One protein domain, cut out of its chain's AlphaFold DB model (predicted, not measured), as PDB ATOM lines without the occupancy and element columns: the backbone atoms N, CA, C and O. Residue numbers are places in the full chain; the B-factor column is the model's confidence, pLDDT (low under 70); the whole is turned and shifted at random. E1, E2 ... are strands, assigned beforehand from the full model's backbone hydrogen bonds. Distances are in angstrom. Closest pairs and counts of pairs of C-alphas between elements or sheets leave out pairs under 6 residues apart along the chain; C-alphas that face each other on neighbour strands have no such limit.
ATOM      1  N   LEU A   3      -4.510 -11.541 -37.703       96.31
ATOM      2  CA  LEU A   3      -4.828 -10.159 -37.367       96.31
ATOM      3  C   LEU A   3      -3.752  -9.260 -37.969       96.31
ATOM      4  O   LEU A   3      -2.610  -9.269 -37.515       96.31
ATOM      5  N   LEU A   4      -4.105  -8.526 -39.020       97.12
ATOM      6  CA  LEU A   4      -3.170  -7.683 -39.754       97.12
ATOM      7  C   LEU A   4      -3.475  -6.207 -39.516       97.12
ATOM      8  O   LEU A   4      -4.630  -5.782 -39.574       97.12
ATOM      9  N   MET A   5      -2.422  -5.430 -39.286       97.31
ATOM     10  CA  MET A   5      -2.473  -3.977 -39.240       97.31
ATOM     11  C   MET A   5      -2.104  -3.403 -40.605       97.31
ATOM     12  O   MET A   5      -0.994  -3.593 -41.107       97.31
ATOM     13  N   TYR A   6      -3.040  -2.656 -41.169       96.19
ATOM     14  CA  TYR A   6      -2.894  -1.887 -42.390       96.19
ATOM     15  C   TYR A   6      -2.672  -0.420 -42.039       96.19
ATOM     16  O   TYR A   6      -3.159   0.075 -41.021       96.19
ATOM     17  N   CYS A   7      -1.947   0.278 -42.904       95.62
ATOM     18  CA  CYS A   7      -1.732   1.711 -42.804       95.62
ATOM     19  C   CYS A   7      -1.720   2.308 -44.205       95.62
ATOM     20  O   CYS A   7      -1.129   1.721 -45.110       95.62
ATOM     21  N   GLY A   8      -2.350   3.463 -44.376       94.38
ATOM     22  CA  GLY A   8      -2.355   4.207 -45.630       94.38
ATOM     23  C   GLY A   8      -2.248   5.704 -45.379       94.38
ATOM     24  O   GLY A   8      -2.587   6.195 -44.297       94.38
ATOM     25  N   ALA A   9      -1.763   6.445 -46.374       91.75
ATOM     26  CA  ALA A   9      -1.766   7.902 -46.314       91.75
ATOM     27  C   ALA A   9      -3.216   8.413 -46.346       91.75
ATOM     28  O   ALA A   9      -3.966   8.101 -47.264       91.75
ATOM     29  N   ALA A  10      -3.599   9.211 -45.351       89.00
ATOM     30  CA  ALA A  10      -4.973   9.679 -45.166       89.00
ATOM     31  C   ALA A  10      -5.382  10.797 -46.141       89.00
ATOM     32  O   ALA A  10      -6.563  11.098 -46.300       89.00
ATOM     33  N   GLN A  11      -4.411  11.445 -46.783       84.88
ATOM     34  CA  GLN A  11      -4.667  12.506 -47.755       84.88
ATOM     35  C   GLN A  11      -5.322  11.936 -49.013       84.88
ATOM     36  O   GLN A  11      -4.744  11.090 -49.684       84.88
ATOM     37  N   GLY A  12      -6.523  12.423 -49.330       76.06
ATOM     38  CA  GLY A  12      -7.266  11.990 -50.513       76.06
ATOM     39  C   GLY A  12      -7.938  10.622 -50.376       76.06
ATOM     40  O   GLY A  12      -8.439  10.112 -51.375       76.06
ATOM     41  N   MET A  13      -7.986  10.031 -49.172       85.94
ATOM     42  CA  MET A  13      -8.785   8.824 -48.952       85.94
ATOM     43  C   MET A  13     -10.259   9.124 -49.234       85.94
ATOM     44  O   MET A  13     -10.843  10.037 -48.648       85.94
ATOM     45  N   SER A  14     -10.860   8.324 -50.108       85.12
ATOM     46  CA  SER A  14     -12.297   8.320 -50.365       85.12
ATOM     47  C   SER A  14     -12.817   6.882 -50.285       85.12
ATOM     48  O   SER A  14     -12.046   5.951 -50.524       85.12
ATOM     49  N   PRO A  15     -14.112   6.669 -49.996       83.56
ATOM     50  CA  PRO A  15     -14.696   5.325 -49.946       83.56
ATOM     51  C   PRO A  15     -14.577   4.531 -51.256       83.56
ATOM     52  O   PRO A  15     -14.733   3.315 -51.248       83.56
ATOM     53  N   TYR A  16     -14.318   5.214 -52.374       86.62
ATOM     54  CA  TYR A  16     -14.295   4.631 -53.715       86.62
ATOM     55  C   TYR A  16     -12.884   4.495 -54.294       86.62
ATOM     56  O   TYR A  16     -12.723   3.913 -55.365       86.62
ATOM     57  N   SER A  17     -11.862   5.033 -53.620       86.81
ATOM     58  CA  SER A  17     -10.480   4.953 -54.086       86.81
ATOM     59  C   SER A  17      -9.725   3.869 -53.324       86.81
ATOM     60  O   SER A  17      -9.720   3.895 -52.090       86.81
ATOM     61  N   PRO A  18      -9.021   2.953 -54.015       89.56
ATOM     62  CA  PRO A  18      -8.070   2.082 -53.347       89.56
ATOM     63  C   PRO A  18      -6.962   2.923 -52.700       89.56
ATOM     64  O   PRO A  18      -6.614   4.006 -53.180       89.56
ATOM     65  N   VAL A  19      -6.420   2.414 -51.595       91.44
ATOM     66  CA  VAL A  19      -5.338   3.053 -50.844       91.44
ATOM     67  C   VAL A  19      -4.208   2.053 -50.701       91.44
ATOM     68  O   VAL A  19      -4.377   0.983 -50.114       91.44
ATOM     69  N   ASP A  20      -3.052   2.418 -51.236       92.62
ATOM     70  CA  ASP A  20      -1.848   1.616 -51.107       92.62
ATOM     71  C   ASP A  20      -1.353   1.590 -49.662       92.62
ATOM     72  O   ASP A  20      -1.368   2.600 -48.949       92.62
ATOM     73  N   ILE A  21      -0.837   0.432 -49.251       94.12
ATOM     74  CA  ILE A  21      -0.225   0.281 -47.934       94.12
ATOM     75  C   ILE A  21       1.027   1.155 -47.871       94.12
ATOM     76  O   ILE A  21       1.968   0.990 -48.652       94.12
ATOM     77  N   ALA A  22       1.043   2.080 -46.923       93.81
ATOM     78  CA  ALA A  22       2.154   2.979 -46.680       93.81
ATOM     79  C   ALA A  22       2.198   3.342 -45.199       93.81
ATOM     80  O   ALA A  22       1.229   3.859 -44.643       93.81
ATOM     81  N   PHE A  23       3.345   3.098 -44.578       94.44
ATOM     82  CA  PHE A  23       3.601   3.425 -43.184       94.44
ATOM     83  C   PHE A  23       4.495   4.667 -43.065       94.44
ATOM     84  O   PHE A  23       5.279   4.955 -43.975       94.44
ATOM     85  N   PRO A  24       4.435   5.396 -41.937       93.25
ATOM     86  CA  PRO A  24       5.455   6.375 -41.587       93.25
ATOM     87  C   PRO A  24       6.883   5.805 -41.655       93.25
ATOM     88  O   PRO A  24       7.148   4.700 -41.190       93.25
ATOM     89  N   ASN A  25       7.830   6.594 -42.177       89.94
ATOM     90  CA  ASN A  25       9.221   6.154 -42.371       89.94
ATOM     91  C   ASN A  25       9.951   5.805 -41.064       89.94
ATOM     92  O   ASN A  25      10.829   4.938 -41.057       89.94
ATOM     93  N   GLN A  26       9.635   6.523 -39.987       92.12
ATOM     94  CA  GLN A  26      10.154   6.279 -38.648       92.12
ATOM     95  C   GLN A  26       8.975   5.943 -37.753       92.12
ATOM     96  O   GLN A  26       8.229   6.836 -37.348       92.12
ATOM     97  N   MET A  27       8.790   4.653 -37.498       94.75
ATOM     98  CA  MET A  27       7.769   4.179 -36.583       94.75
ATOM     99  C   MET A  27       8.178   2.898 -35.870       94.75
ATOM    100  O   MET A  27       9.001   2.132 -36.367       94.75
ATOM    101  N   GLU A  28       7.519   2.667 -34.748       96.19
ATOM    102  CA  GLU A  28       7.576   1.457 -33.949       96.19
ATOM    103  C   GLU A  28       6.148   1.077 -33.547       96.19
ATOM    104  O   GLU A  28       5.306   1.943 -33.284       96.19
ATOM    105  N   VAL A  29       5.864  -0.224 -33.515       97.44
ATOM    106  CA  VAL A  29       4.561  -0.756 -33.107       97.44
ATOM    107  C   VAL A  29       4.779  -1.764 -31.994       97.44
ATOM    108  O   VAL A  29       5.557  -2.704 -32.155       97.44
ATOM    109  N   LYS A  30       4.054  -1.590 -30.889       97.62
ATOM    110  CA  LYS A  30       4.016  -2.540 -29.775       97.62
ATOM    111  C   LYS A  30       2.599  -3.024 -29.538       97.62
ATOM    112  O   LYS A  30       1.659  -2.232 -29.578       97.62
ATOM    113  N   VAL A  31       2.451  -4.308 -29.246       97.38
ATOM    114  CA  VAL A  31       1.191  -4.911 -28.803       97.38
ATOM    115  C   VAL A  31       1.454  -5.584 -27.468       97.38
ATOM    116  O   VAL A  31       2.295  -6.467 -27.388       97.38
ATOM    117  N   ASN A  32       0.746  -5.169 -26.415       95.31
ATOM    118  CA  ASN A  32       0.976  -5.655 -25.048       95.31
ATOM    119  C   ASN A  32       2.447  -5.523 -24.605       95.31
ATOM    120  O   ASN A  32       2.991  -6.455 -24.019       95.31
ATOM    121  N   GLU A  33       3.073  -4.385 -24.933       93.31
ATOM    122  CA  GLU A  33       4.497  -4.066 -24.697       93.31
ATOM    123  C   GLU A  33       5.502  -4.850 -25.560       93.31
ATOM    124  O   GLU A  33       6.663  -4.452 -25.652       93.31
ATOM    125  N   ASP A  34       5.056  -5.880 -26.283       95.44
ATOM    126  CA  ASP A  34       5.887  -6.632 -27.220       95.44
ATOM    127  C   ASP A  34       6.035  -5.896 -28.557       95.44
ATOM    128  O   ASP A  34       5.048  -5.555 -29.214       95.44
ATOM    129  N   GLU A  35       7.276  -5.717 -29.010       96.62
ATOM    130  CA  GLU A  35       7.584  -5.123 -30.313       96.62
ATOM    131  C   GLU A  35       7.130  -6.018 -31.482       96.62
ATOM    132  O   GLU A  35       7.356  -7.237 -31.507       96.62
ATOM    133  N   ILE A  36       6.519  -5.392 -32.490       96.69
ATOM    134  CA  ILE A  36       6.149  -6.015 -33.760       96.69
ATOM    135  C   ILE A  36       7.293  -5.855 -34.761       96.69
ATOM    136  O   ILE A  36       7.481  -4.801 -35.368       96.69
ATOM    137  N   LYS A  37       8.017  -6.949 -35.001       93.12
ATOM    138  CA  LYS A  37       9.067  -7.012 -36.023       93.12
ATOM    139  C   LYS A  37       8.444  -7.188 -37.410       93.12
ATOM    140  O   LYS A  37       8.115  -8.302 -37.810       93.12
ATOM    141  N   SER A  38       8.287  -6.087 -38.142       91.62
ATOM    142  CA  SER A  38       7.811  -6.076 -39.530       91.62
ATOM    143  C   SER A  38       8.628  -5.111 -40.391       91.62
ATOM    144  O   SER A  38       9.247  -4.173 -39.890       91.62
ATOM    145  N   ASN A  39       8.617  -5.318 -41.709       90.69
ATOM    146  CA  ASN A  39       9.152  -4.340 -42.649       90.69
ATOM    147  C   ASN A  39       8.095  -3.255 -42.898       90.69
ATOM    148  O   ASN A  39       7.188  -3.449 -43.696       90.69
ATOM    149  N   PHE A  40       8.198  -2.110 -42.230       92.19
ATOM    150  CA  PHE A  40       7.250  -1.006 -42.425       92.19
ATOM    151  C   PHE A  40       7.617  -0.089 -43.602       92.19
ATOM    152  O   PHE A  40       6.750   0.578 -44.154       92.19
ATOM    153  N   LYS A  41       8.886  -0.050 -44.021       88.00
ATOM    154  CA  LYS A  41       9.372   0.956 -44.981       88.00
ATOM    155  C   LYS A  41       9.031   0.633 -46.434       88.00
ATOM    156  O   LYS A  41       8.764   1.549 -47.205       88.00
ATOM    157  N   GLY A  42       9.066  -0.647 -46.812       86.38
ATOM    158  CA  GLY A  42       8.993  -1.034 -48.224       86.38
ATOM    159  C   GLY A  42      10.109  -0.399 -49.062       86.38
ATOM    160  O   GLY A  42      11.187  -0.075 -48.559       86.38
ATOM    161  N   LEU A  43       9.844  -0.214 -50.354       85.75
ATOM    162  CA  LEU A  43      10.694   0.541 -51.266       85.75
ATOM    163  C   LEU A  43      10.476   2.051 -51.115       85.75
ATOM    164  O   LEU A  43       9.349   2.552 -51.088       85.75
ATOM    165  N   LYS A  44      11.587   2.795 -51.103       83.56
ATOM    166  CA  LYS A  44      11.586   4.259 -51.022       83.56
ATOM    167  C   LYS A  44      10.709   4.859 -52.128       83.56
ATOM    168  O   LYS A  44      10.864   4.521 -53.296       83.56
ATOM    169  N   ASN A  45       9.833   5.789 -51.746       79.94
ATOM    170  CA  ASN A  45       8.924   6.519 -52.640       79.94
ATOM    171  C   ASN A  45       7.938   5.647 -53.442       79.94
ATOM    172  O   ASN A  45       7.333   6.147 -54.388       79.94
ATOM    173  N   LYS A  46       7.741   4.375 -53.073       85.31
ATOM    174  CA  LYS A  46       6.794   3.477 -53.743       85.31
ATOM    175  C   LYS A  46       5.802   2.933 -52.719       85.31
ATOM    176  O   LYS A  46       6.050   1.902 -52.095       85.31
ATOM    177  N   SER A  47       4.691   3.641 -52.523       86.94
ATOM    178  CA  SER A  47       3.563   3.127 -51.735       86.94
ATOM    179  C   SER A  47       3.108   1.770 -52.281       86.94
ATOM    180  O   SER A  47       3.295   1.478 -53.462       86.94
ATOM    181  N   GLY A  48       2.578   0.910 -51.414       88.69
ATOM    182  CA  GLY A  48       2.105  -0.420 -51.801       88.69
ATOM    183  C   GLY A  48       3.221  -1.447 -51.990       88.69
ATOM    184  O   GLY A  48       2.943  -2.589 -52.323       88.69
ATOM    185  N   SER A  49       4.483  -1.080 -51.740       89.31
ATOM    186  CA  SER A  49       5.637  -1.988 -51.827       89.31
ATOM    187  C   SER A  49       5.961  -2.721 -50.521       89.31
ATOM    188  O   SER A  49       6.969  -3.425 -50.444       89.31
ATOM    189  N   THR A  50       5.129  -2.558 -49.490       92.12
ATOM    190  CA  THR A  50       5.252  -3.290 -48.231       92.12
ATOM    191  C   THR A  50       3.952  -3.976 -47.841       92.12
ATOM    192  O   THR A  50       2.864  -3.572 -48.250       92.12
ATOM    193  N   LYS A  51       4.079  -5.030 -47.037       93.44
ATOM    194  CA  LYS A  51       2.962  -5.834 -46.549       93.44
ATOM    195  C   LYS A  51       2.358  -5.254 -45.263       93.44
ATOM    196  O   LYS A  51       3.045  -4.537 -44.532       93.44
ATOM    197  N   PRO A  52       1.094  -5.585 -44.948       95.69
ATOM    198  CA  PRO A  52       0.521  -5.300 -43.635       95.69
ATOM    199  C   PRO A  52       1.359  -5.945 -42.525       95.69
ATOM    200  O   PRO A  52       1.962  -7.003 -42.727       95.69
ATOM    201  N   ALA A  53       1.366  -5.347 -41.336       96.12
ATOM    202  CA  ALA A  53       2.069  -5.922 -40.196       96.12
ATOM    203  C   ALA A  53       1.222  -7.013 -39.531       96.12
ATOM    204  O   ALA A  53       0.047  -6.800 -39.240       96.12
ATOM    205  N   ASP A  54       1.819  -8.177 -39.286       96.38
ATOM    206  CA  ASP A  54       1.142  -9.301 -38.639       96.38
ATOM    207  C   ASP A  54       1.205  -9.158 -37.116       96.38
ATOM    208  O   ASP A  54       2.279  -9.225 -36.516       96.38
ATOM    209  N   LEU A  55       0.046  -8.944 -36.493       96.69
ATOM    210  CA  LEU A  55      -0.088  -8.797 -35.045       96.69
ATOM    211  C   LEU A  55      -0.410 -10.123 -34.353       96.69
ATOM    212  O   LEU A  55      -0.351 -10.201 -33.127       96.69
ATOM    213  N   THR A  56      -0.765 -11.163 -35.116       95.38
ATOM    214  CA  THR A  56      -1.445 -12.370 -34.617       95.38
ATOM    215  C   THR A  56      -0.734 -12.996 -33.418       95.38
ATOM    216  O   THR A  56      -1.376 -13.339 -32.432       95.38
ATOM    217  N   GLN A  57       0.596 -13.094 -33.475       95.12
ATOM    218  CA  GLN A  57       1.405 -13.761 -32.447       95.12
ATOM    219  C   GLN A  57       1.544 -12.964 -31.142       95.12
ATOM    220  O   GLN A  57       1.972 -13.517 -30.134       95.12
ATOM    221  N   LYS A  58       1.224 -11.664 -31.148       95.44
ATOM    222  CA  LYS A  58       1.349 -10.780 -29.976       95.44
ATOM    223  C   LYS A  58       0.017 -10.481 -29.296       95.44
ATOM    224  O   LYS A  58      -0.021  -9.846 -28.241       95.44
ATOM    225  N   ILE A  59      -1.083 -10.963 -29.870       94.81
ATOM    226  CA  ILE A  59      -2.415 -10.831 -29.290       94.81
ATOM    227  C   ILE A  59      -2.611 -11.886 -28.202       94.81
ATOM    228  O   ILE A  59      -2.431 -13.083 -28.412       94.81
ATOM    229  N   ARG A  60      -3.046 -11.436 -27.027       93.94
ATOM    230  CA  ARG A  60      -3.440 -12.285 -25.903       93.94
ATOM    231  C   ARG A  60      -4.933 -12.584 -26.034       93.94
ATOM    232  O   ARG A  60      -5.772 -11.790 -25.612       93.94
ATOM    233  N   ALA A  61      -5.262 -13.722 -26.642       90.38
ATOM    234  CA  ALA A  61      -6.638 -14.190 -26.838       90.38
ATOM    235  C   ALA A  61      -7.196 -14.845 -25.560       90.38
ATOM    236  O   ALA A  61      -7.367 -16.060 -25.484       90.38
ATOM    237  N   ARG A  62      -7.431 -14.037 -24.523       92.31
ATOM    238  CA  ARG A  62      -8.038 -14.471 -23.256       92.31
ATOM    239  C   ARG A  62      -9.355 -13.736 -23.044       92.31
ATOM    240  O   ARG A  62      -9.456 -12.554 -23.366       92.31
ATOM    241  N   ALA A  63     -10.348 -14.431 -22.492       91.44
ATOM    242  CA  ALA A  63     -11.621 -13.812 -22.137       91.44
ATOM    243  C   ALA A  63     -11.376 -12.602 -21.220       91.44
ATOM    244  O   ALA A  63     -10.594 -12.690 -20.274       91.44
ATOM    245  N   ASN A  64     -12.023 -11.478 -21.533       90.56
ATOM    246  CA  ASN A  64     -11.932 -10.217 -20.787       90.56
ATOM    247  C   ASN A  64     -10.522  -9.608 -20.676       90.56
ATOM    248  O   ASN A  64     -10.304  -8.740 -19.835       90.56
ATOM    249  N   TYR A  65      -9.567 -10.022 -21.516       93.62
ATOM    250  CA  TYR A  65      -8.246  -9.400 -21.557       93.62
ATOM    251  C   TYR A  65      -8.193  -8.297 -22.631       93.62
ATOM    252  O   TYR A  65      -8.248  -8.610 -23.828       93.62
ATOM    253  N   PRO A  66      -8.061  -7.011 -22.256       94.12
ATOM    254  CA  PRO A  66      -7.896  -5.934 -23.223       94.12
ATOM    255  C   PRO A  66      -6.484  -5.970 -23.822       94.12
ATOM    256  O   PRO A  66      -5.485  -5.956 -23.107       94.12
ATOM    257  N   ASN A  67      -6.394  -5.997 -25.152       95.50
ATOM    258  CA  ASN A  67      -5.119  -5.882 -25.859       95.50
ATOM    259  C   ASN A  67      -4.829  -4.404 -26.149       95.50
ATOM    260  O   ASN A  67      -5.670  -3.725 -26.734       95.50
ATOM    261  N   HIS A  68      -3.643  -3.918 -25.775       95.81
ATOM    262  CA  HIS A  68      -3.228  -2.536 -26.035       95.81
ATOM    263  C   HIS A  68      -2.222  -2.490 -27.186       95.81
ATOM    264  O   HIS A  68      -1.177  -3.140 -27.119       95.81
ATOM    265  N   MET A  69      -2.509  -1.696 -28.217       96.06
ATOM    266  CA  MET A  69      -1.586  -1.420 -29.319       96.06
ATOM    267  C   MET A  69      -1.088   0.022 -29.230       96.06
ATOM    268  O   MET A  69      -1.888   0.952 -29.190       96.06
ATOM    269  N   THR A  70       0.229   0.202 -29.219       97.19
ATOM    270  CA  THR A  70       0.884   1.513 -29.197       97.19
ATOM    271  C   THR A  70       1.663   1.696 -30.488       97.19
ATOM    272  O   THR A  70       2.481   0.848 -30.844       97.19
ATOM    273  N   VAL A  71       1.415   2.806 -31.181       96.69
ATOM    274  CA  VAL A  71       2.148   3.200 -32.387       96.69
ATOM    275  C   VAL A  71       2.915   4.476 -32.079       96.69
ATOM    276  O   VAL A  71       2.315   5.516 -31.813       96.69
ATOM    277  N   THR A  72       4.238   4.402 -32.136       96.38
ATOM    278  CA  THR A  72       5.130   5.552 -31.971       96.38
ATOM    279  C   THR A  72       5.680   5.923 -33.339       96.38
ATOM    280  O   THR A  72       6.113   5.048 -34.082       96.38
ATOM    281  N   TYR A  73       5.651   7.202 -33.704       94.69
ATOM    282  CA  TYR A  73       6.132   7.680 -35.000       94.69
ATOM    283  C   TYR A  73       6.835   9.030 -34.867       94.69
ATOM    284  O   TYR A  73       6.587   9.780 -33.925       94.69
ATOM    285  N   ALA A  74       7.706   9.346 -35.825       93.88
ATOM    286  CA  ALA A  74       8.446  10.604 -35.859       93.88
ATOM    287  C   ALA A  74       8.634  11.120 -37.294       93.88
ATOM    288  O   ALA A  74       8.560  10.364 -38.265       93.88
ATOM    289  N   LEU A  75       8.896  12.427 -37.417       91.50
ATOM    290  CA  LEU A  75       9.269  13.103 -38.670       91.50
ATOM    291  C   LEU A  75       8.286  12.872 -39.836       91.50
ATOM    292  O   LEU A  75       8.681  12.719 -40.994       91.50
ATOM    293  N   THR A  76       6.986  12.844 -39.540       89.06
ATOM    294  CA  THR A  76       5.933  12.648 -40.543       89.06
ATOM    295  C   THR A  76       5.347  13.982 -40.995       89.06
ATOM    296  O   THR A  76       4.784  14.710 -40.185       89.06
ATOM    297  N   SER A  77       5.394  14.273 -42.295       89.12
ATOM    298  CA  SER A  77       4.700  15.427 -42.897       89.12
ATOM    299  C   SER A  77       3.311  15.089 -43.452       89.12
ATOM    300  O   SER A  77       2.565  15.979 -43.854       89.12
ATOM    301  N   ARG A  78       2.960  13.799 -43.493       89.06
ATOM    302  CA  ARG A  78       1.687  13.281 -44.010       89.06
ATOM    303  C   ARG A  78       0.851  12.715 -42.872       89.06
ATOM    304  O   ARG A  78       1.396  12.165 -41.917       89.06
ATOM    305  N   ARG A  79      -0.471  12.804 -43.006       92.25
ATOM    306  CA  ARG A  79      -1.414  12.107 -42.121       92.25
ATOM    307  C   ARG A  79      -1.549  10.658 -42.580       92.25
ATOM    308  O   ARG A  79      -1.636  10.412 -43.780       92.25
ATOM    309  N   TYR A  80      -1.610   9.733 -41.632       93.50
ATOM    310  CA  TYR A  80      -1.806   8.308 -41.884       93.50
ATOM    311  C   TYR A  80      -3.023   7.805 -41.112       93.50
ATOM    312  O   TYR A  80      -3.335   8.325 -40.041       93.50
ATOM    313  N   ALA A  81      -3.701   6.808 -41.668       94.25
ATOM    314  CA  ALA A  81      -4.778   6.085 -41.012       94.25
ATOM    315  C   ALA A  81      -4.360   4.626 -40.832       94.25
ATOM    316  O   ALA A  81      -3.823   4.019 -41.759       94.25
ATOM    317  N   PHE A  82      -4.621   4.079 -39.647       94.94
ATOM    318  CA  PHE A  82      -4.354   2.685 -39.310       94.94
ATOM    319  C   PHE A  82      -5.673   1.939 -39.165       94.94
ATOM    320  O   PHE A  82      -6.624   2.464 -38.587       94.94
ATOM    321  N   VAL A  83      -5.715   0.703 -39.645       95.12
ATOM    322  CA  VAL A  83      -6.846  -0.196 -39.418       95.12
ATOM    323  C   VAL A  83      -6.337  -1.599 -39.138       95.12
ATOM    324  O   VAL A  83      -5.366  -2.056 -39.737       95.12
ATOM    325  N   VAL A  84      -6.983  -2.281 -38.200       96.44
ATOM    326  CA  VAL A  84      -6.672  -3.665 -37.860       96.44
ATOM    327  C   VAL A  84      -7.827  -4.534 -38.329       96.44
ATOM    328  O   VAL A  84      -8.971  -4.323 -37.930       96.44
ATOM    329  N   HIS A  85      -7.524  -5.518 -39.171       96.62
ATOM    330  CA  HIS A  85      -8.512  -6.450 -39.695       96.62
ATOM    331  C   HIS A  85      -8.128  -7.890 -39.387       96.62
ATOM    332  O   HIS A  85      -6.963  -8.286 -39.471       96.62
ATOM    333  N   MET A  86      -9.142  -8.694 -39.073       96.25
ATOM    334  CA  MET A  86      -9.013 -10.140 -39.068       96.25
ATOM    335  C   MET A  86      -9.211 -10.644 -40.498       96.25
ATOM    336  O   MET A  86     -10.252 -10.406 -41.104       96.25
ATOM    337  N   VAL A  87      -8.215 -11.337 -41.038       96.50
ATOM    338  CA  VAL A  87      -8.189 -11.763 -42.440       96.50
ATOM    339  C   VAL A  87      -7.966 -13.262 -42.576       96.50
ATOM    340  O   VAL A  87      -7.353 -13.917 -41.722       96.50
ATOM    341  N   GLN A  88      -8.427 -13.813 -43.693       96.75
ATOM    342  CA  GLN A  88      -8.047 -15.149 -44.123       96.75
ATOM    343  C   GLN A  88      -6.752 -15.059 -44.932       96.75
ATOM    344  O   GLN A  88      -6.720 -14.509 -46.027       96.75
TER     345      GLN A  88
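Overview. This is residues 3 to 88 of the 346 residues of an uncharacterized protein of Friedmanniomyces endolithicus (UniProt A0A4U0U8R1). With little regular structure, the domain is two separate two-stranded ribbons, E1 with E4 and E2 with E3, joined by loops, of which residues 32 to 68 run back past E1. The printed part has 86 residues with four named strands, E1 to E4 in chain order, and no named helix; both sheets are antiparallel, and the class is all strand, with 27 residues in named elements. It is compact, radius of gyration of the C-alphas 13.5 A, spanning 39 by 29 by 19 A.

Arrangement. E1, residues 3 to 9, and E4, residues 80 to 87, are antiparallel neighbours at 154 degrees; N 6 and O 83 are 2.8 A apart, within hydrogen-bond range. Residues 4 to 5 of E1 also pair antiparallel with residues 53 to 54. E2, residues 26 to 31, and E3, residues 69 to 74, form a hairpin, antiparallel at 169 degrees, with N 28 and O 72 at 2.8 A, within hydrogen-bond range. E1 and E3 are apart, as are E2 and E4.

Along the chain. E1 starts at C-alpha 3 (-4.828, -10.159, -37.367) and measures 20.4 A; E2 measures 17.4 A, E3 17.0 A. E4, 21.1 A, ends at C-alpha 87 (-8.189, -11.763, -42.440).

Size, cuts and confidence. The farthest C-alphas, Asn 45 and Ala 63, are 42.0 A apart. Links E1 to E2 and E2 to E3 are long; E3 to E4 is tight. The printed part has no cut, and no printed residue is under 70 in pLDDT.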